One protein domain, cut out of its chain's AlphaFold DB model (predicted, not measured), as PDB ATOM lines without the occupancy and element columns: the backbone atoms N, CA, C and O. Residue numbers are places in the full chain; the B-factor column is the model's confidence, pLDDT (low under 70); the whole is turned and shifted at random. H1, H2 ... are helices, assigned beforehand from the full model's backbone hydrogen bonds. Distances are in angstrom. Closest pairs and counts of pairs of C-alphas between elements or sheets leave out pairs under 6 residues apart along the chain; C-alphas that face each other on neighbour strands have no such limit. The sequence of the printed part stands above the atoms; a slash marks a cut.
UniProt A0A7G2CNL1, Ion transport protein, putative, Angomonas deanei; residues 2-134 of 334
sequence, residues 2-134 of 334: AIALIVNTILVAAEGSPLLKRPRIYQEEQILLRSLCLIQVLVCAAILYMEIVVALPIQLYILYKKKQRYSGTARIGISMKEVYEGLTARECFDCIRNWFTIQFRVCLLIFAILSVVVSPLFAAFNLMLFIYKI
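Overview. This is residues 2 to 134 of the 334 residues of the protein "Ion transport protein, putative" of Angomonas deanei (UniProt A0A7G2CNL1). One very long helix, H2, runs the length of a rod; H1, H5 and H6 pack on its residues 26 to 51 in an up-and-down bundle of four, each running against the one before it, and the short H3 and H4 pack on its residues 56 to 64. The printed part has 133 residues with six named helices, H1 to H6 in chain order, and no named strand: all helix. It is only just loose, close to extended, with a radius of gyration of the C-alphas of 21.1 A, and spans 73 by 24 by 22 A.

Arrangement. H1, residues 2 to 16, and H2, residues 23 to 70, form a hairpin, their closest C-alphas those of Val 7 and Leu 36, 6.4 A apart. H2 is the hub, with a kink of 32 degrees near residue 54. H3, residues 80 to 85, touches H2 about perpendicular at 75 degrees, closest at the C-alphas of Tyr 64 and Val 83, 6.4 A. H4, residues 89 to 98, touches H2 at a steep tilt of 55 degrees, closest at the C-alphas of Leu 60 and Cys 92, 7.2 A. H5, residues 100 to 117, touches residues 34 to 51 of H2 alone at a shallow tilt of 21 degrees, opposite ways, closest at the C-alphas of Val 41 and Ala 112, 5.2 A. H6, residues 120 to 133, forms a hairpin with H5, closest at the C-alphas of Ser 115 and Phe 122, 4.6 A, and touches H1, closest at the C-alphas of Ala 4 and Asn 126, 5.9 A. Every O i to N i+4 pair is within hydrogen-bond range in H1, H3 and H4, against 41 of 44 in H2, 13 of 14 in H5 and 2 of 10 in H6, where 11 of 11 O i to N i+3 pairs are.

Along the chain. H1 begins at C-alpha 2 (-23.371, -11.725, 107.157); H2 measures 68.1 A and H5 25.7 A; H6 ends at C-alpha 133 (-12.370, -7.277, 109.511).

Size, cuts and confidence. The C-alphas farthest apart, of Arg 22 and Gly 72, are 73.3 A apart. The printed part has no cut and no long link. Residues 18 to 24 and 73 to 74 have pLDDT under 70.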
ATOM      1  N   ALA A   2     -22.385 -10.870 107.833       88.38
ATOM      2  CA  ALA A   2     -23.371 -11.725 107.157       88.38
ATOM      3  C   ALA A   2     -24.608 -10.953 106.659       88.38
ATOM      4  O   ALA A   2     -24.946 -11.059 105.492       88.38
ATOM      5  N   ILE A   3     -25.208 -10.100 107.499       88.81
ATOM      6  CA  ILE A   3     -26.376  -9.283 107.112       88.81
ATOM      7  C   ILE A   3     -26.046  -8.359 105.931       88.81
ATOM      8  O   ILE A   3     -26.770  -8.357 104.945       88.81
ATOM      9  N   ALA A   4     -24.918  -7.643 105.981       90.88
ATOM     10  CA  ALA A   4     -24.477  -6.788 104.878       90.88
ATOM     11  C   ALA A   4     -24.265  -7.571 103.568       90.88
ATOM     12  O   ALA A   4     -24.618  -7.066 102.509       90.88
ATOM     13  N   LEU A   5     -23.726  -8.795 103.629       92.75
ATOM     14  CA  LEU A   5     -23.608  -9.663 102.452       92.75
ATOM     15  C   LEU A   5     -24.987 -10.062 101.923       92.75
ATOM     16  O   LEU A   5     -25.267  -9.828 100.757       92.75
ATOM     17  N   ILE A   6     -25.865 -10.577 102.790       91.50
ATOM     18  CA  ILE A   6     -27.221 -11.015 102.424       91.50
ATOM     19  C   ILE A   6     -28.014  -9.873 101.776       91.50
ATOM     20  O   ILE A   6     -28.580 -10.062 100.704       91.50
ATOM     21  N   VAL A   7     -28.007  -8.679 102.380       91.19
ATOM     22  CA  VAL A   7     -28.683  -7.486 101.842       91.19
ATOM     23  C   VAL A   7     -28.186  -7.162 100.436       91.19
ATOM     24  O   VAL A   7     -28.996  -6.955  99.540       91.19
ATOM     25  N   ASN A   8     -26.868  -7.143 100.225       91.75
ATOM     26  CA  ASN A   8     -26.294  -6.784  98.928       91.75
ATOM     27  C   ASN A   8     -26.483  -7.877  97.867       91.75
ATOM     28  O   ASN A   8     -26.684  -7.557  96.701       91.75
ATOM     29  N   THR A   9     -26.481  -9.155  98.252       90.31
ATOM     30  CA  THR A   9     -26.809 -10.254  97.333       90.31
ATOM     31  C   THR A   9     -28.269 -10.184  96.881       90.31
ATOM     32  O   THR A   9     -28.539 -10.319  95.690       90.31
ATOM     33  N   ILE A  10     -29.204  -9.918  97.800       88.00
ATOM     34  CA  ILE A  10     -30.629  -9.750  97.474       88.00
ATOM     35  C   ILE A  10     -30.846  -8.498  96.616       88.00
ATOM     36  O   ILE A  10     -31.594  -8.552  95.647       88.00
ATOM     37  N   LEU A  11     -30.155  -7.396  96.919       87.62
ATOM     38  CA  LEU A  11     -30.221  -6.154  96.145       87.62
ATOM     39  C   LEU A  11     -29.836  -6.366  94.672       87.62
ATOM     40  O   LEU A  11     -30.551  -5.920  93.781       87.62
ATOM     41  N   VAL A  12     -28.737  -7.083  94.410       88.38
ATOM     42  CA  VAL A  12     -28.309  -7.405  93.037       88.38
ATOM     43  C   VAL A  12     -29.328  -8.301  92.328       88.38
ATOM     44  O   VAL A  12     -29.608  -8.090  91.151       88.38
ATOM     45  N   ALA A  13     -29.907  -9.281  93.028       83.38
ATOM     46  CA  ALA A  13     -30.918 -10.168  92.453       83.38
ATOM     47  C   ALA A  13     -32.224  -9.429  92.093       83.38
ATOM     48  O   ALA A  13     -32.795  -9.673  91.024       83.38
ATOM     49  N   ALA A  14     -32.653  -8.503  92.956       77.50
ATOM     50  CA  ALA A  14     -33.867  -7.710  92.777       77.50
ATOM     51  C   ALA A  14     -33.755  -6.718  91.603       77.50
ATOM     52  O   ALA A  14     -34.697  -6.575  90.829       77.50
ATOM     53  N   GLU A  15     -32.598  -6.069  91.433       79.38
ATOM     54  CA  GLU A  15     -32.366  -5.106  90.340       79.38
ATOM     55  C   GLU A  15     -31.970  -5.785  89.011       79.38
ATOM     56  O   GLU A  15     -32.216  -5.251  87.932       79.38
ATOM     57  N   GLY A  16     -31.352  -6.970  89.060       71.75
ATOM     58  CA  GLY A  16     -30.765  -7.629  87.886       71.75
ATOM     59  C   GLY A  16     -31.706  -8.511  87.058       71.75
ATOM     60  O   GLY A  16     -31.311  -8.980  85.991       71.75
ATOM     61  N   SER A  17     -32.930  -8.787  87.516       71.06
ATOM     62  CA  SER A  17     -33.794  -9.795  86.887       71.06
ATOM     63  C   SER A  17     -34.952  -9.176  86.077       71.06
ATOM     64  O   SER A  17     -35.940  -8.697  86.636       71.06
ATOM     65  N   PRO A  18     -34.938  -9.260  84.728       60.47
ATOM     66  CA  PRO A  18     -36.063  -8.803  83.897       60.47
ATOM     67  C   PRO A  18     -37.353  -9.623  84.117       60.47
ATOM     68  O   PRO A  18     -38.442  -9.186  83.743       60.47
ATOM     69  N   LEU A  19     -37.238 -10.795  84.756       55.50
ATOM     70  CA  LEU A  19     -38.331 -11.697  85.146       55.50
ATOM     71  C   LEU A  19     -39.173 -11.182  86.330       55.50
ATOM     72  O   LEU A  19     -40.288 -11.664  86.534       55.50
ATOM     73  N   LEU A  20     -38.691 -10.187  87.083       55.59
ATOM     74  CA  LEU A  20     -39.347  -9.666  88.290       55.59
ATOM     75  C   LEU A  20     -40.368  -8.546  88.028       55.59
ATOM     76  O   LEU A  20     -40.952  -7.999  88.959       55.59
ATOM     77  N   LYS A  21     -40.715  -8.289  86.757       57.16
ATOM     78  CA  LYS A  21     -41.833  -7.408  86.354       57.16
ATOM     79  C   LYS A  21     -43.228  -7.906  86.779       57.16
ATOM     80  O   LYS A  21     -44.227  -7.256  86.470       57.16
ATOM     81  N   ARG A  22     -43.344  -9.039  87.490       65.44
ATOM     82  CA  ARG A  22     -44.605  -9.449  88.131       65.44
ATOM     83  C   ARG A  22     -44.835  -8.610  89.400       65.44
ATOM     84  O   ARG A  22     -44.077  -8.762  90.357       65.44
ATOM     85  N   PRO A  23     -45.923  -7.820  89.484       66.50
ATOM     86  CA  PRO A  23     -46.110  -6.819  90.542       66.50
ATOM     87  C   PRO A  23     -46.159  -7.404  91.964       66.50
ATOM     88  O   PRO A  23     -45.722  -6.753  92.905       66.50
ATOM     89  N   ARG A  24     -46.627  -8.651  92.135       68.31
ATOM     90  CA  ARG A  24     -46.685  -9.322  93.451       68.31
ATOM     91  C   ARG A  24     -45.319  -9.748  93.992       68.31
ATOM     92  O   ARG A  24     -45.085  -9.619  95.183       68.31
ATOM     93  N   ILE A  25     -44.435 -10.265  93.136       71.44
ATOM     94  CA  ILE A  25     -43.116 -10.774  93.559       71.44
ATOM     95  C   ILE A  25     -42.197  -9.589  93.883       71.44
ATOM     96  O   ILE A  25     -41.516  -9.593  94.902       71.44
ATOM     97  N   TYR A  26     -42.289  -8.525  93.083       72.88
ATOM     98  CA  TYR A  26     -41.578  -7.270  93.316       72.88
ATOM     99  C   TYR A  26     -41.923  -6.629  94.671       72.88
ATOM    100  O   TYR A  26     -41.044  -6.148  95.383       72.88
ATOM    101  N   GLN A  27     -43.201  -6.650  95.063       78.88
ATOM    102  CA  GLN A  27     -43.649  -6.050  96.320       78.88
ATOM    103  C   GLN A  27     -43.154  -6.821  97.559       78.88
ATOM    104  O   GLN A  27     -42.710  -6.198  98.523       78.88
ATOM    105  N   GLU A  28     -43.170  -8.158  97.523       80.19
ATOM    106  CA  GLU A  28     -42.634  -9.011  98.599       80.19
ATOM    107  C   GLU A  28     -41.115  -8.830  98.768       80.19
ATOM    108  O   GLU A  28     -40.625  -8.654  99.886       80.19
ATOM    109  N   GLU A  29     -40.361  -8.785  97.664       78.38
ATOM    110  CA  GLU A  29     -38.909  -8.570  97.710       78.38
ATOM    111  C   GLU A  29     -38.534  -7.177  98.228       78.38
ATOM    112  O   GLU A  29     -37.582  -7.041  98.999       78.38
ATOM    113  N   GLN A  30     -39.307  -6.139  97.892       80.62
ATOM    114  CA  GLN A  30     -39.088  -4.800  98.440       80.62
ATOM    115  C   GLN A  30     -39.343  -4.721  99.949       80.62
ATOM    116  O   GLN A  30     -38.602  -4.038 100.663       80.62
ATOM    117  N   ILE A  31     -40.375  -5.405 100.451       85.44
ATOM    118  CA  ILE A  31     -40.666  -5.462 101.890       85.44
ATOM    119  C   ILE A  31     -39.540  -6.204 102.616       85.44
ATOM    120  O   ILE A  31     -39.018  -5.704 103.620       85.44
ATOM    121  N   LEU A  32     -39.113  -7.348 102.073       87.50
ATOM    122  CA  LEU A  32     -37.985  -8.113 102.594       87.50
ATOM    123  C   LEU A  32     -36.711  -7.258 102.638       87.50
ATOM    124  O   LEU A  32     -36.095  -7.138 103.698       87.50
ATOM    125  N   LEU A  33     -36.353  -6.589 101.540       87.56
ATOM    126  CA  LEU A  33     -35.162  -5.742 101.455       87.56
ATOM    127  C   LEU A  33     -35.199  -4.586 102.467       87.56
ATOM    128  O   LEU A  33     -34.216  -4.354 103.174       87.56
ATOM    129  N   ARG A  34     -36.340  -3.894 102.605       88.81
ATOM    130  CA  ARG A  34     -36.508  -2.824 103.604       88.81
ATOM    131  C   ARG A  34     -36.366  -3.345 105.033       88.81
ATOM    132  O   ARG A  34     -35.686  -2.710 105.838       88.81
ATOM    133  N   SER A  35     -36.954  -4.503 105.347       91.62
ATOM    134  CA  SER A  35     -36.821  -5.118 106.675       91.62
ATOM    135  C   SER A  35     -35.370  -5.490 106.998       91.62
ATOM    136  O   SER A  35     -34.888  -5.205 108.094       91.62
ATOM    137  N   LEU A  36     -34.631  -6.029 106.025       92.19
ATOM    138  CA  LEU A  36     -33.219  -6.362 106.190       92.19
ATOM    139  C   LEU A  36     -32.347  -5.108 106.354       92.19
ATOM    140  O   LEU A  36     -31.437  -5.112 107.183       92.19
ATOM    141  N   CYS A  37     -32.643  -4.019 105.637       93.00
ATOM    142  CA  CYS A  37     -31.982  -2.726 105.841       93.00
ATOM    143  C   CYS A  37     -32.252  -2.155 107.243       93.00
ATOM    144  O   CYS A  37     -31.325  -1.677 107.892       93.00
ATOM    145  N   LEU A  38     -33.483  -2.258 107.756       94.50
ATOM    146  CA  LEU A  38     -33.801  -1.856 109.133       94.50
ATOM    147  C   LEU A  38     -33.027  -2.690 110.160       94.50
ATOM    148  O   LEU A  38     -32.431  -2.137 111.084       94.50
ATOM    149  N   ILE A  39     -32.967  -4.011 109.973       94.06
ATOM    150  CA  ILE A  39     -32.157  -4.901 110.816       94.06
ATOM    151  C   ILE A  39     -30.675  -4.504 110.750       94.06
ATOM    152  O   ILE A  39     -30.009  -4.435 111.783       94.06
ATOM    153  N   GLN A  40     -30.154  -4.190 109.562       94.81
ATOM    154  CA  GLN A  40     -28.779  -3.724 109.373       94.81
ATOM    155  C   GLN A  40     -28.506  -2.424 110.152       94.81
ATOM    156  O   GLN A  40     -27.463  -2.324 110.800       94.81
ATOM    157  N   VAL A  41     -29.438  -1.462 110.154       96.19
ATOM    158  CA  VAL A  41     -29.337  -0.231 110.962       96.19
ATOM    159  C   VAL A  41     -29.287  -0.553 112.452       96.19
ATOM    160  O   VAL A  41     -28.381  -0.086 113.141       96.19
ATOM    161  N   LEU A  42     -30.217  -1.377 112.943       95.75
ATOM    162  CA  LEU A  42     -30.282  -1.752 114.358       95.75
ATOM    163  C   LEU A  42     -28.995  -2.440 114.819       95.75
ATOM    164  O   LEU A  42     -28.452  -2.108 115.871       95.75
ATOM    165  N   VAL A  43     -28.460  -3.352 114.005       94.19
ATOM    166  CA  VAL A  43     -27.197  -4.037 114.295       94.19
ATOM    167  C   VAL A  43     -26.018  -3.061 114.284       94.19
ATOM    168  O   VAL A  43     -25.183  -3.120 115.187       94.19
ATOM    169  N   CYS A  44     -25.937  -2.141 113.317       94.75
ATOM    170  CA  CYS A  44     -24.884  -1.121 113.299       94.75
ATOM    171  C   CYS A  44     -24.962  -0.196 114.524       94.75
ATOM    172  O   CYS A  44     -23.929   0.085 115.132       94.75
ATOM    173  N   ALA A  45     -26.165   0.224 114.926       95.88
ATOM    174  CA  ALA A  45     -26.378   1.056 116.107       95.88
ATOM    175  C   ALA A  45     -25.997   0.319 117.401       95.88
ATOM    176  O   ALA A  45     -25.272   0.869 118.229       95.88
ATOM    177  N   ALA A  46     -26.409  -0.943 117.550       94.94
ATOM    178  CA  ALA A  46     -26.068  -1.768 118.706       94.94
ATOM    179  C   ALA A  46     -24.553  -2.004 118.820       94.94
ATOM    180  O   ALA A  46     -23.987  -1.887 119.905       94.94
ATOM    181  N   ILE A  47     -23.870  -2.287 117.705       91.94
ATOM    182  CA  ILE A  47     -22.411  -2.464 117.694       91.94
ATOM    183  C   ILE A  47     -21.700  -1.162 118.070       91.94
ATOM    184  O   ILE A  47     -20.776  -1.197 118.881       91.94
ATOM    185  N   LEU A  48     -22.123  -0.025 117.506       93.88
ATOM    186  CA  LEU A  48     -21.550   1.277 117.845       93.88
ATOM    187  C   LEU A  48     -21.747   1.592 119.332       93.88
ATOM    188  O   LEU A  48     -20.804   2.014 119.996       93.88
ATOM    189  N   TYR A  49     -22.939   1.330 119.868       93.62
ATOM    190  CA  TYR A  49     -23.229   1.501 121.288       93.62
ATOM    191  C   TYR A  49     -22.310   0.643 122.167       93.62
ATOM    192  O   TYR A  49     -21.681   1.163 123.086       93.62
ATOM    193  N   MET A  50     -22.163  -0.649 121.856       92.00
ATOM    194  CA  MET A  50     -21.274  -1.545 122.604       92.00
ATOM    195  C   MET A  50     -19.808  -1.090 122.542       92.00
ATOM    196  O   MET A  50     -19.110  -1.132 123.553       92.00
ATOM    197  N   GLU A  51     -19.332  -0.619 121.387       89.56
ATOM    198  CA  GLU A  51     -17.972  -0.082 121.253       89.56
ATOM    199  C   GLU A  51     -17.784   1.225 122.043       89.56
ATOM    200  O   GLU A  51     -16.751   1.390 122.693       89.56
ATOM    201  N   ILE A  52     -18.783   2.114 122.068       90.06
ATOM    202  CA  ILE A  52     -18.765   3.322 122.908       90.06
ATOM    203  C   ILE A  52     -18.709   2.940 124.388       90.06
ATOM    204  O   ILE A  52     -17.870   3.453 125.116       90.06
ATOM    205  N   VAL A  53     -19.549   2.018 124.853       91.38
ATOM    206  CA  VAL A  53     -19.605   1.657 126.278       91.38
ATOM    207  C   VAL A  53     -18.332   0.945 126.739       91.38
ATOM    208  O   VAL A  53     -17.851   1.208 127.839       91.38
ATOM    209  N   VAL A  54     -17.768   0.055 125.920       90.19
ATOM    210  CA  VAL A  54     -16.636  -0.792 126.328       90.19
ATOM    211  C   VAL A  54     -15.289  -0.156 126.007       90.19
ATOM    212  O   VAL A  54     -14.396  -0.140 126.850       90.19
ATOM    213  N   ALA A  55     -15.096   0.345 124.788       88.56
ATOM    214  CA  ALA A  55     -13.769   0.710 124.312       88.56
ATOM    215  C   ALA A  55     -13.426   2.192 124.552       88.56
ATOM    216  O   ALA A  55     -12.257   2.505 124.776       88.56
ATOM    217  N   LEU A  56     -14.411   3.097 124.586       87.88
ATOM    218  CA  LEU A  56     -14.189   4.508 124.931       87.88
ATOM    219  C   LEU A  56     -13.577   4.710 126.330       87.88
ATOM    220  O   LEU A  56     -12.579   5.428 126.415       87.88
ATOM    221  N   PRO A  57     -14.063   4.070 127.419       88.19
ATOM    222  CA  PRO A  57     -13.435   4.240 128.731       88.19
ATOM    223  C   PRO A  57     -11.994   3.718 128.756       88.19
ATOM    224  O   PRO A  57     -11.139   4.323 129.399       88.19
ATOM    225  N   ILE A  58     -11.691   2.650 128.008       88.00
ATOM    226  CA  ILE A  58     -10.327   2.116 127.881       88.00
ATOM    227  C   ILE A  58      -9.413   3.142 127.196       88.00
ATOM    228  O   ILE A  58      -8.309   3.395 127.674       88.00
ATOM    229  N   GLN A  59      -9.864   3.762 126.101       87.81
ATOM    230  CA  GLN A  59      -9.076   4.774 125.387       87.81
ATOM    231  C   GLN A  59      -8.843   6.031 126.232       87.81
ATOM    232  O   GLN A  59      -7.714   6.520 126.306       87.81
ATOM    233  N   LEU A  60      -9.871   6.511 126.938       88.19
ATOM    234  CA  LEU A  60      -9.734   7.643 127.859       88.19
ATOM    235  C   LEU A  60      -8.776   7.332 129.008       88.19
ATOM    236  O   LEU A  60      -7.940   8.166 129.356       88.19
ATOM    237  N   TYR A  61      -8.827   6.113 129.547       88.06
ATOM    238  CA  TYR A  61      -7.890   5.666 130.571       88.06
ATOM    239  C   TYR A  61      -6.439   5.646 130.061       88.06
ATOM    240  O   TYR A  61      -5.530   6.102 130.759       88.06
ATOM    241  N   ILE A  62      -6.202   5.174 128.830       87.38
ATOM    242  CA  ILE A  62      -4.869   5.193 128.203       87.38
ATOM    243  C   ILE A  62      -4.373   6.633 128.023       87.38
ATOM    244  O   ILE A  62      -3.221   6.924 128.355       87.38
ATOM    245  N   LEU A  63      -5.228   7.540 127.537       87.50
ATOM    246  CA  LEU A  63      -4.883   8.950 127.350       87.50
ATOM    247  C   LEU A  63      -4.530   9.625 128.680       87.50
ATOM    248  O   LEU A  63      -3.486  10.272 128.794       87.50
ATOM    249  N   TYR A  64      -5.351   9.412 129.705       86.62
ATOM    250  CA  TYR A  64      -5.103   9.917 131.049       86.62
ATOM    251  C   TYR A  64      -3.785   9.396 131.628       86.62
ATOM    252  O   TYR A  64      -2.970  10.170 132.133       86.62
ATOM    253  N   LYS A  65      -3.511   8.096 131.478       86.00
ATOM    254  CA  LYS A  65      -2.251   7.496 131.929       86.00
ATOM    255  C   LYS A  65      -1.045   8.052 131.168       86.00
ATOM    256  O   LYS A  65       0.006   8.275 131.770       86.00
ATOM    257  N   LYS A  66      -1.182   8.312 129.863       85.88
ATOM    258  CA  LYS A  66      -0.135   8.957 129.057       85.88
ATOM    259  C   LYS A  66       0.165  10.362 129.589       85.88
ATOM    260  O   LYS A  66       1.333  10.685 129.780       85.88
ATOM    261  N   LYS A  67      -0.865  11.146 129.916       84.44
ATOM    262  CA  LYS A  67      -0.738  12.483 130.524       84.44
ATOM    263  C   LYS A  67      -0.065  12.439 131.902       84.44
ATOM    264  O   LYS A  67       0.873  13.193 132.145       84.44
ATOM    265  N   GLN A  68      -0.463  11.508 132.773       83.44
ATOM    266  CA  GLN A  68       0.185  11.324 134.080       83.44
ATOM    267  C   GLN A  68       1.666  10.956 133.968       83.44
ATOM    268  O   GLN A  68       2.462  11.387 134.801       83.44
ATOM    269  N   ARG A  69       2.049  10.190 132.937       80.12
ATOM    270  CA  ARG A  69       3.450   9.825 132.698       80.12
ATOM    271  C   ARG A  69       4.321  11.050 132.405       80.12
ATOM    272  O   ARG A  69       5.432  11.106 132.913       80.12
ATOM    273  N   TYR A  70       3.808  12.037 131.666       80.44
ATOM    274  CA  TYR A  70       4.502  13.318 131.453       80.44
ATOM    275  C   TYR A  70       4.522  14.200 132.705       80.44
ATOM    276  O   TYR A  70       5.455  14.966 132.901       80.44
ATOM    277  N   SER A  71       3.514  14.076 133.572       79.94
ATOM    278  CA  SER A  71       3.411  14.859 134.808       79.94
ATOM    279  C   SER A  71       4.152  14.247 136.012       79.94
ATOM    280  O   SER A  71       4.056  14.793 137.111       79.94
ATOM    281  N   GLY A  72       4.828  13.100 135.857       76.19
ATOM    282  CA  GLY A  72       5.607  12.432 136.915       76.19
ATOM    283  C   GLY A  72       4.794  11.818 138.069       76.19
ATOM    284  O   GLY A  72       5.364  11.317 139.035       76.19
ATOM    285  N   THR A  73       3.461  11.817 137.994       68.81
ATOM    286  CA  THR A  73       2.560  11.412 139.089       68.81
ATOM    287  C   THR A  73       1.732  10.182 138.711       68.81
ATOM    288  O   THR A  73       0.534  10.256 138.455       68.81
ATOM    289  N   ALA A  74       2.368   9.008 138.682       64.25
ATOM    290  CA  ALA A  74       1.677   7.750 138.392       64.25
ATOM    291  C   ALA A  74       0.936   7.215 139.636       64.25
ATOM    292  O   ALA A  74       1.562   6.721 140.579       64.25
ATOM    293  N   ARG A  75      -0.403   7.284 139.636       70.44
ATOM    294  CA  ARG A  75      -1.263   6.631 140.646       70.44
ATOM    295  C   ARG A  75      -1.857   5.333 140.070       70.44
ATOM    296  O   ARG A  75      -2.138   5.249 138.879       70.44
ATOM    297  N   ILE A  76      -2.012   4.298 140.899       74.25
ATOM    298  CA  ILE A  76      -2.570   2.986 140.514       74.25
ATOM    299  C   ILE A  76      -3.950   2.849 141.169       74.25
ATOM    300  O   ILE A  76      -4.105   3.254 142.316       74.25
ATOM    301  N   GLY A  77      -4.931   2.271 140.463       75.56
ATOM    302  CA  GLY A  77      -6.267   2.001 141.023       75.56
ATOM    303  C   GLY A  77      -7.211   3.208 141.030       75.56
ATOM    304  O   GLY A  77      -7.990   3.373 141.959       75.56
ATOM    305  N   ILE A  78      -7.115   4.061 140.011       81.81
ATOM    306  CA  ILE A  78      -7.898   5.296 139.874       81.81
ATOM    307  C   ILE A  78      -9.308   4.961 139.370       81.81
ATOM    308  O   ILE A  78      -9.459   4.161 138.443       81.81
ATOM    309  N   SER A  79     -10.334   5.578 139.961       87.38
ATOM    310  CA  SER A  79     -11.722   5.403 139.525       87.38
ATOM    311  C   SER A  79     -11.980   6.084 138.170       87.38
ATOM    312  O   SER A  79     -11.383   7.110 137.852       87.38
ATOM    313  N   MET A  80     -12.904   5.561 137.352       83.94
ATOM    314  CA  MET A  80     -13.225   6.195 136.058       83.94
ATOM    315  C   MET A  80     -13.764   7.621 136.213       83.94
ATOM    316  O   MET A  80     -13.565   8.443 135.326       83.94
ATOM    317  N   LYS A  81     -14.402   7.939 137.344       85.44
ATOM    318  CA  LYS A  81     -14.883   9.293 137.630       85.44
ATOM    319  C   LYS A  81     -13.723  10.293 137.716       85.44
ATOM    320  O   LYS A  81     -13.776  11.332 137.068       85.44
ATOM    321  N   GLU A  82     -12.639   9.923 138.396       84.94
ATOM    322  CA  GLU A  82     -11.408  10.726 138.453       84.94
ATOM    323  C   GLU A  82     -10.734  10.873 137.080       84.94
ATOM    324  O   GLU A  82     -10.123  11.901 136.801       84.94
ATOM    325  N   VAL A  83     -10.853   9.871 136.199       85.94
ATOM    326  CA  VAL A  83     -10.336   9.952 134.819       85.94
ATOM    327  C   VAL A  83     -11.079  11.025 134.019       85.94
ATOM    328  O   VAL A  83     -10.439  11.800 133.310       85.94
ATOM    329  N   TYR A  84     -12.410  11.098 134.143       85.25
ATOM    330  CA  TYR A  84     -13.214  12.129 133.478       85.25
ATOM    331  C   TYR A  84     -12.974  13.524 134.065       85.25
ATOM    332  O   TYR A  84     -12.885  14.484 133.308       85.25
ATOM    333  N   GLU A  85     -12.825  13.642 135.387       86.44
ATOM    334  CA  GLU A  85     -12.524  14.921 136.052       86.44
ATOM    335  C   GLU A  85     -11.096  15.416 135.753       86.44
ATOM    336  O   GLU A  85     -10.848  16.619 135.703       86.44
ATOM    337  N   GLY A  86     -10.151  14.499 135.514       83.75
ATOM    338  CA  GLY A  86      -8.757  14.812 135.188       83.75
ATOM    339  C   GLY A  86      -8.486  15.190 133.723       83.75
ATOM    340  O   GLY A  86      -7.374  15.634 133.403       83.75
ATOM    341  N   LEU A  87      -9.460  15.012 132.820       86.62
ATOM    342  CA  LEU A  87      -9.357  15.379 131.404       86.62
ATOM    343  C   LEU A  87     -10.196  16.613 131.082       86.62
ATOM    344  O   LEU A  87     -11.340  16.754 131.498       86.62
ATOM    345  N   THR A  88      -9.642  17.488 130.248       88.69
ATOM    346  CA  THR A  88     -10.414  18.593 129.678       88.69
ATOM    347  C   THR A  88     -11.343  18.091 128.571       88.69
ATOM    348  O   THR A  88     -11.044  17.124 127.867       88.69
ATOM    349  N   ALA A  89     -12.458  18.795 128.345       85.88
ATOM    350  CA  ALA A  89     -13.400  18.453 127.276       85.88
ATOM    351  C   ALA A  89     -12.746  18.436 125.877       85.88
ATOM    352  O   ALA A  89     -13.114  17.612 125.041       85.88
ATOM    353  N   ARG A  90     -11.738  19.293 125.636       87.69
ATOM    354  CA  ARG A  90     -10.970  19.309 124.377       87.69
ATOM    355  C   ARG A  90     -10.158  18.031 124.190       87.69
ATOM    356  O   ARG A  90     -10.257  17.415 123.141       87.69
ATOM    357  N   GLU A  91      -9.435  17.588 125.220       86.50
ATOM    358  CA  GLU A  91      -8.660  16.338 125.171       86.50
ATOM    359  C   GLU A  91      -9.566  15.122 124.940       86.50
ATOM    360  O   GLU A  91      -9.227  14.224 124.170       86.50
ATOM    361  N   CYS A  92     -10.743  15.107 125.571       84.69
ATOM    362  CA  CYS A  92     -11.734  14.056 125.369       84.69
ATOM    363  C   CYS A  92     -12.278  14.059 123.928       84.69
ATOM    364  O   CYS A  92     -12.386  13.006 123.301       84.69
ATOM    365  N   PHE A  93     -12.577  15.238 123.376       86.88
ATOM    366  CA  PHE A  93     -13.033  15.374 121.995       86.88
ATOM    367  C   PHE A  93     -11.948  14.981 120.984       86.88
ATOM    368  O   PHE A  93     -12.222  14.232 120.048       86.88
ATOM    369  N   ASP A  94     -10.706  15.414 121.199       86.50
ATOM    370  CA  ASP A  94      -9.566  15.057 120.354       86.50
ATOM    371  C   ASP A  94      -9.292  13.546 120.387       86.50
ATOM    372  O   ASP A  94      -8.976  12.955 119.353       86.50
ATOM    373  N   CYS A  95      -9.480  12.898 121.543       85.88
ATOM    374  CA  CYS A  95      -9.406  11.444 121.673       85.88
ATOM    375  C   CYS A  95     -10.430  10.743 120.770       85.88
ATOM    376  O   CYS A  95     -10.068   9.859 119.994       85.88
ATOM    377  N   ILE A  96     -11.693  11.176 120.826       84.12
ATOM    378  CA  ILE A  96     -12.777  10.604 120.018       84.12
ATOM    379  C   ILE A  96     -12.558  10.889 118.525       84.12
ATOM    380  O   ILE A  96     -12.739  10.004 117.686       84.12
ATOM    381  N   ARG A  97     -12.139  12.109 118.173       84.56
ATOM    382  CA  ARG A  97     -11.896  12.516 116.782       84.56
ATOM    383  C   ARG A  97     -10.764  11.718 116.140       84.56
ATOM    384  O   ARG A  97     -10.903  11.272 115.007       84.56
ATOM    385  N   ASN A  98      -9.668  11.504 116.864       84.56
ATOM    386  CA  ASN A  98      -8.500  10.799 116.335       84.56
ATOM    387  C   ASN A  98      -8.696   9.277 116.278       84.56
ATOM    388  O   ASN A  98      -7.885   8.561 115.686       84.56
ATOM    389  N   TRP A  99      -9.765   8.753 116.878       85.31
ATOM    390  CA  TRP A  99     -10.008   7.324 116.915       85.31
ATOM    391  C   TRP A  99     -10.654   6.822 115.620       85.31
ATOM    392  O   TRP A  99     -11.870   6.717 115.495       85.31
ATOM    393  N   PHE A 100      -9.822   6.446 114.650       86.62
ATOM    394  CA  PHE A 100     -10.268   5.987 113.328       86.62
ATOM    395  C   PHE A 100     -11.389   4.929 113.368       86.62
ATOM    396  O   PHE A 100     -12.343   5.008 112.597       86.62
ATOM    397  N   THR A 101     -11.320   3.964 114.294       87.06
ATOM    398  CA  THR A 101     -12.333   2.904 114.419       87.06
ATOM    399  C   THR A 101     -13.729   3.461 114.690       87.06
ATOM    400  O   THR A 101     -14.684   2.985 114.079       87.06
ATOM    401  N   ILE A 102     -13.867   4.469 115.562       88.00
ATOM    402  CA  ILE A 102     -15.184   5.030 115.885       88.00
ATOM    403  C   ILE A 102     -15.731   5.840 114.712       88.00
ATOM    404  O   ILE A 102     -16.898   5.695 114.364       88.00
ATOM    405  N   GLN A 103     -14.865   6.601 114.036       89.75
ATOM    406  CA  GLN A 103     -15.227   7.363 112.839       89.75
ATOM    407  C   GLN A 103     -15.739   6.430 111.737       89.75
ATOM    408  O   GLN A 103     -16.826   6.632 111.202       89.75
ATOM    409  N   PHE A 104     -15.017   5.340 111.466       92.06
ATOM    410  CA  PHE A 104     -15.430   4.325 110.497       92.06
ATOM    411  C   PHE A 104     -16.814   3.741 110.822       92.06
ATOM    412  O   PHE A 104     -17.658   3.592 109.941       92.06
ATOM    413  N   ARG A 105     -17.079   3.436 112.094       91.81
ATOM    414  CA  ARG A 105     -18.349   2.851 112.551       91.81
ATOM    415  C   ARG A 105     -19.516   3.825 112.481       91.81
ATOM    416  O   ARG A 105     -20.604   3.424 112.075       91.81
ATOM    417  N   VAL A 106     -19.279   5.088 112.824       92.88
ATOM    418  CA  VAL A 106     -20.253   6.170 112.656       92.88
ATOM    419  C   VAL A 106     -20.587   6.347 111.174       92.88
ATOM    420  O   VAL A 106     -21.765   6.367 110.827       92.88
ATOM    421  N   CYS A 107     -19.590   6.359 110.282       94.38
ATOM    422  CA  CYS A 107     -19.822   6.406 108.835       94.38
ATOM    423  C   CYS A 107     -20.672   5.225 108.340       94.38
ATOM    424  O   CYS A 107     -21.605   5.421 107.565       94.38
ATOM    425  N   LEU A 108     -20.402   4.001 108.810       94.38
ATOM    426  CA  LEU A 108     -21.214   2.828 108.461       94.38
ATOM    427  C   LEU A 108     -22.668   2.949 108.941       94.38
ATOM    428  O   LEU A 108     -23.581   2.557 108.215       94.38
ATOM    429  N   LEU A 109     -22.892   3.502 110.137       95.69
ATOM    430  CA  LEU A 109     -24.239   3.767 110.645       95.69
ATOM    431  C   LEU A 109     -24.961   4.815 109.787       95.69
ATOM    432  O   LEU A 109     -26.120   4.607 109.443       95.69
ATOM    433  N   ILE A 110     -24.275   5.889 109.390       96.38
ATOM    434  CA  ILE A 110     -24.823   6.913 108.491       96.38
ATOM    435  C   ILE A 110     -25.270   6.269 107.172       96.38
ATOM    436  O   ILE A 110     -26.429   6.411 106.793       96.38
ATOM    437  N   PHE A 111     -24.410   5.485 106.511       96.25
ATOM    438  CA  PHE A 111     -24.782   4.794 105.267       96.25
ATOM    439  C   PHE A 111     -25.912   3.773 105.446       96.25
ATOM    440  O   PHE A 111     -26.729   3.609 104.543       96.25
ATOM    441  N   ALA A 112     -25.999   3.110 106.602       95.56
ATOM    442  CA  ALA A 112     -27.128   2.235 106.914       95.56
ATOM    443  C   ALA A 112     -28.442   3.027 107.072       95.56
ATOM    444  O   ALA A 112     -29.484   2.586 106.606       95.56
ATOM    445  N   ILE A 113     -28.417   4.214 107.686       96.00
ATOM    446  CA  ILE A 113     -29.607   5.075 107.783       96.00
ATOM    447  C   ILE A 113     -30.009   5.580 106.389       96.00
ATOM    448  O   ILE A 113     -31.184   5.507 106.022       96.00
ATOM    449  N   LEU A 114     -29.041   6.019 105.575       96.19
ATOM    450  CA  LEU A 114     -29.287   6.425 104.185       96.19
ATOM    451  C   LEU A 114     -29.878   5.287 103.342       96.19
ATOM    452  O   LEU A 114     -30.657   5.568 102.430       96.19
ATOM    453  N   SER A 115     -29.566   4.022 103.650       94.50
ATOM    454  CA  SER A 115     -30.123   2.889 102.905       94.50
ATOM    455  C   SER A 115     -31.621   2.680 103.123       94.50
ATOM    456  O   SER A 115     -32.291   2.099 102.271       94.50
ATOM    457  N   VAL A 116     -32.162   3.181 104.237       93.56
ATOM    458  CA  VAL A 116     -33.601   3.164 104.538       93.56
ATOM    459  C   VAL A 116     -34.282   4.447 104.058       93.56
ATOM    460  O   VAL A 116     -35.391   4.384 103.534       93.56
ATOM    461  N   VAL A 117     -33.634   5.603 104.240       94.00
ATOM    462  CA  VAL A 117     -34.236   6.923 103.978       94.00
ATOM    463  C   VAL A 117     -34.173   7.318 102.502       94.00
ATOM    464  O   VAL A 117     -35.132   7.889 101.992       94.00
ATOM    465  N   VAL A 118     -33.053   7.050 101.823       94.31
ATOM    466  CA  VAL A 118     -32.791   7.550 100.462       94.31
ATOM    467  C   VAL A 118     -32.943   6.444  99.425       94.31
ATOM    468  O   VAL A 118     -33.784   6.536  98.539       94.31
ATOM    469  N   SER A 119     -32.116   5.400  99.509       90.44
ATOM    470  CA  SER A 119     -32.143   4.285  98.557       90.44
ATOM    471  C   SER A 119     -31.446   3.050  99.131       90.44
ATOM    472  O   SER A 119     -30.338   3.194  99.655       90.44
ATOM    473  N   PRO A 120     -31.993   1.830  98.954       89.81
ATOM    474  CA  PRO A 120     -31.344   0.586  99.374       89.81
ATOM    475  C   PRO A 120     -29.911   0.407  98.848       89.81
ATOM    476  O   PRO A 120     -29.118  -0.280  99.487       89.81
ATOM    477  N   LEU A 121     -29.542   1.076  97.746       90.94
ATOM    478  CA  LEU A 121     -28.196   1.047  97.161       90.94
ATOM    479  C   LEU A 121     -27.094   1.488  98.140       90.94
ATOM    480  O   LEU A 121     -25.979   0.967  98.094       90.94
ATOM    481  N   PHE A 122     -27.393   2.384  99.087       94.56
ATOM    482  CA  PHE A 122     -26.414   2.800 100.102       94.56
ATOM    483  C   PHE A 122     -26.016   1.665 101.063       94.56
ATOM    484  O   PHE A 122     -24.979   1.756 101.728       94.56
ATOM    485  N   ALA A 123     -26.767   0.556 101.102       91.50
ATOM    486  CA  ALA A 123     -26.384  -0.633 101.858       91.50
ATOM    487  C   ALA A 123     -25.075  -1.269 101.347       91.50
ATOM    488  O   ALA A 123     -24.405  -1.967 102.114       91.50
ATOM    489  N   ALA A 124     -24.651  -0.986 100.109       92.75
ATOM    490  CA  ALA A 124     -23.380  -1.455  99.550       92.75
ATOM    491  C   ALA A 124     -22.159  -0.971 100.336       92.75
ATOM    492  O   ALA A 124     -21.226  -1.741 100.568       92.75
ATOM    493  N   PHE A 125     -22.185   0.256 100.867       94.00
ATOM    494  CA  PHE A 125     -21.074   0.792 101.661       94.00
ATOM    495  C   PHE A 125     -20.814  -0.006 102.947       94.00
ATOM    496  O   PHE A 125     -19.687  -0.037 103.446       94.00
ATOM    497  N   ASN A 126     -21.814  -0.735 103.456       93.75
ATOM    498  CA  ASN A 126     -21.637  -1.609 104.615       93.75
ATOM    499  C   ASN A 126     -20.742  -2.833 104.331       93.75
ATOM    500  O   ASN A 126     -20.249  -3.452 105.279       93.75
ATOM    501  N   LEU A 127     -20.453  -3.152 103.061       93.06
ATOM    502  CA  LEU A 127     -19.468  -4.173 102.685       93.06
ATOM    503  C   LEU A 127     -18.032  -3.775 103.047       93.06
ATOM    504  O   LEU A 127     -17.205  -4.661 103.262       93.06
ATOM    505  N   MET A 128     -17.733  -2.482 103.240       91.62
ATOM    506  CA  MET A 128     -16.416  -2.052 103.738       91.62
ATOM    507  C   MET A 128     -16.057  -2.686 105.090       91.62
ATOM    508  O   MET A 128     -14.878  -2.861 105.407       91.62
ATOM    509  N   LEU A 129     -17.051  -3.108 105.883       91.25
ATOM    510  CA  LEU A 129     -16.818  -3.854 107.118       91.25
ATOM    511  C   LEU A 129     -16.043  -5.163 106.882       91.25
ATOM    512  O   LEU A 129     -15.265  -5.566 107.748       91.25
ATOM    513  N   PHE A 130     -16.245  -5.821 105.737       90.88
ATOM    514  CA  PHE A 130     -15.544  -7.051 105.365       90.88
ATOM    515  C   PHE A 130     -14.046  -6.792 105.180       90.88
ATOM    516  O   PHE A 130     -13.218  -7.472 105.786       90.88
ATOM    517  N   ILE A 131     -13.716  -5.732 104.437       90.31
ATOM    518  CA  ILE A 131     -12.340  -5.288 104.201       90.31
ATOM    519  C   ILE A 131     -11.654  -4.937 105.525       90.31
ATOM    520  O   ILE A 131     -10.520  -5.340 105.767       90.31
ATOM    521  N   TYR A 132     -12.356  -4.239 106.424       89.25
ATOM    522  CA  TYR A 132     -11.797  -3.897 107.728       89.25
ATOM    523  C   TYR A 132     -11.569  -5.134 108.608       89.25
ATOM    524  O   TYR A 132     -10.572  -5.204 109.322       89.25
ATOM    525  N   LYS A 133     -12.471  -6.120 108.608       89.62
ATOM    526  CA  LYS A 133     -12.370  -7.277 109.511       89.62
ATOM    527  C   LYS A 133     -11.348  -8.321 109.069       89.62
ATOM    528  O   LYS A 133     -10.769  -8.969 109.938       89.62
ATOM    529  N   ILE A 134     -11.102  -8.469 107.771       92.00
ATOM    530  CA  ILE A 134     -10.138  -9.442 107.251       92.00
ATOM    531  C   ILE A 134      -8.751  -8.804 107.188       92.00
ATOM    532  O   ILE A 134      -8.525  -7.847 106.450       92.00
TER     533      ILE A 134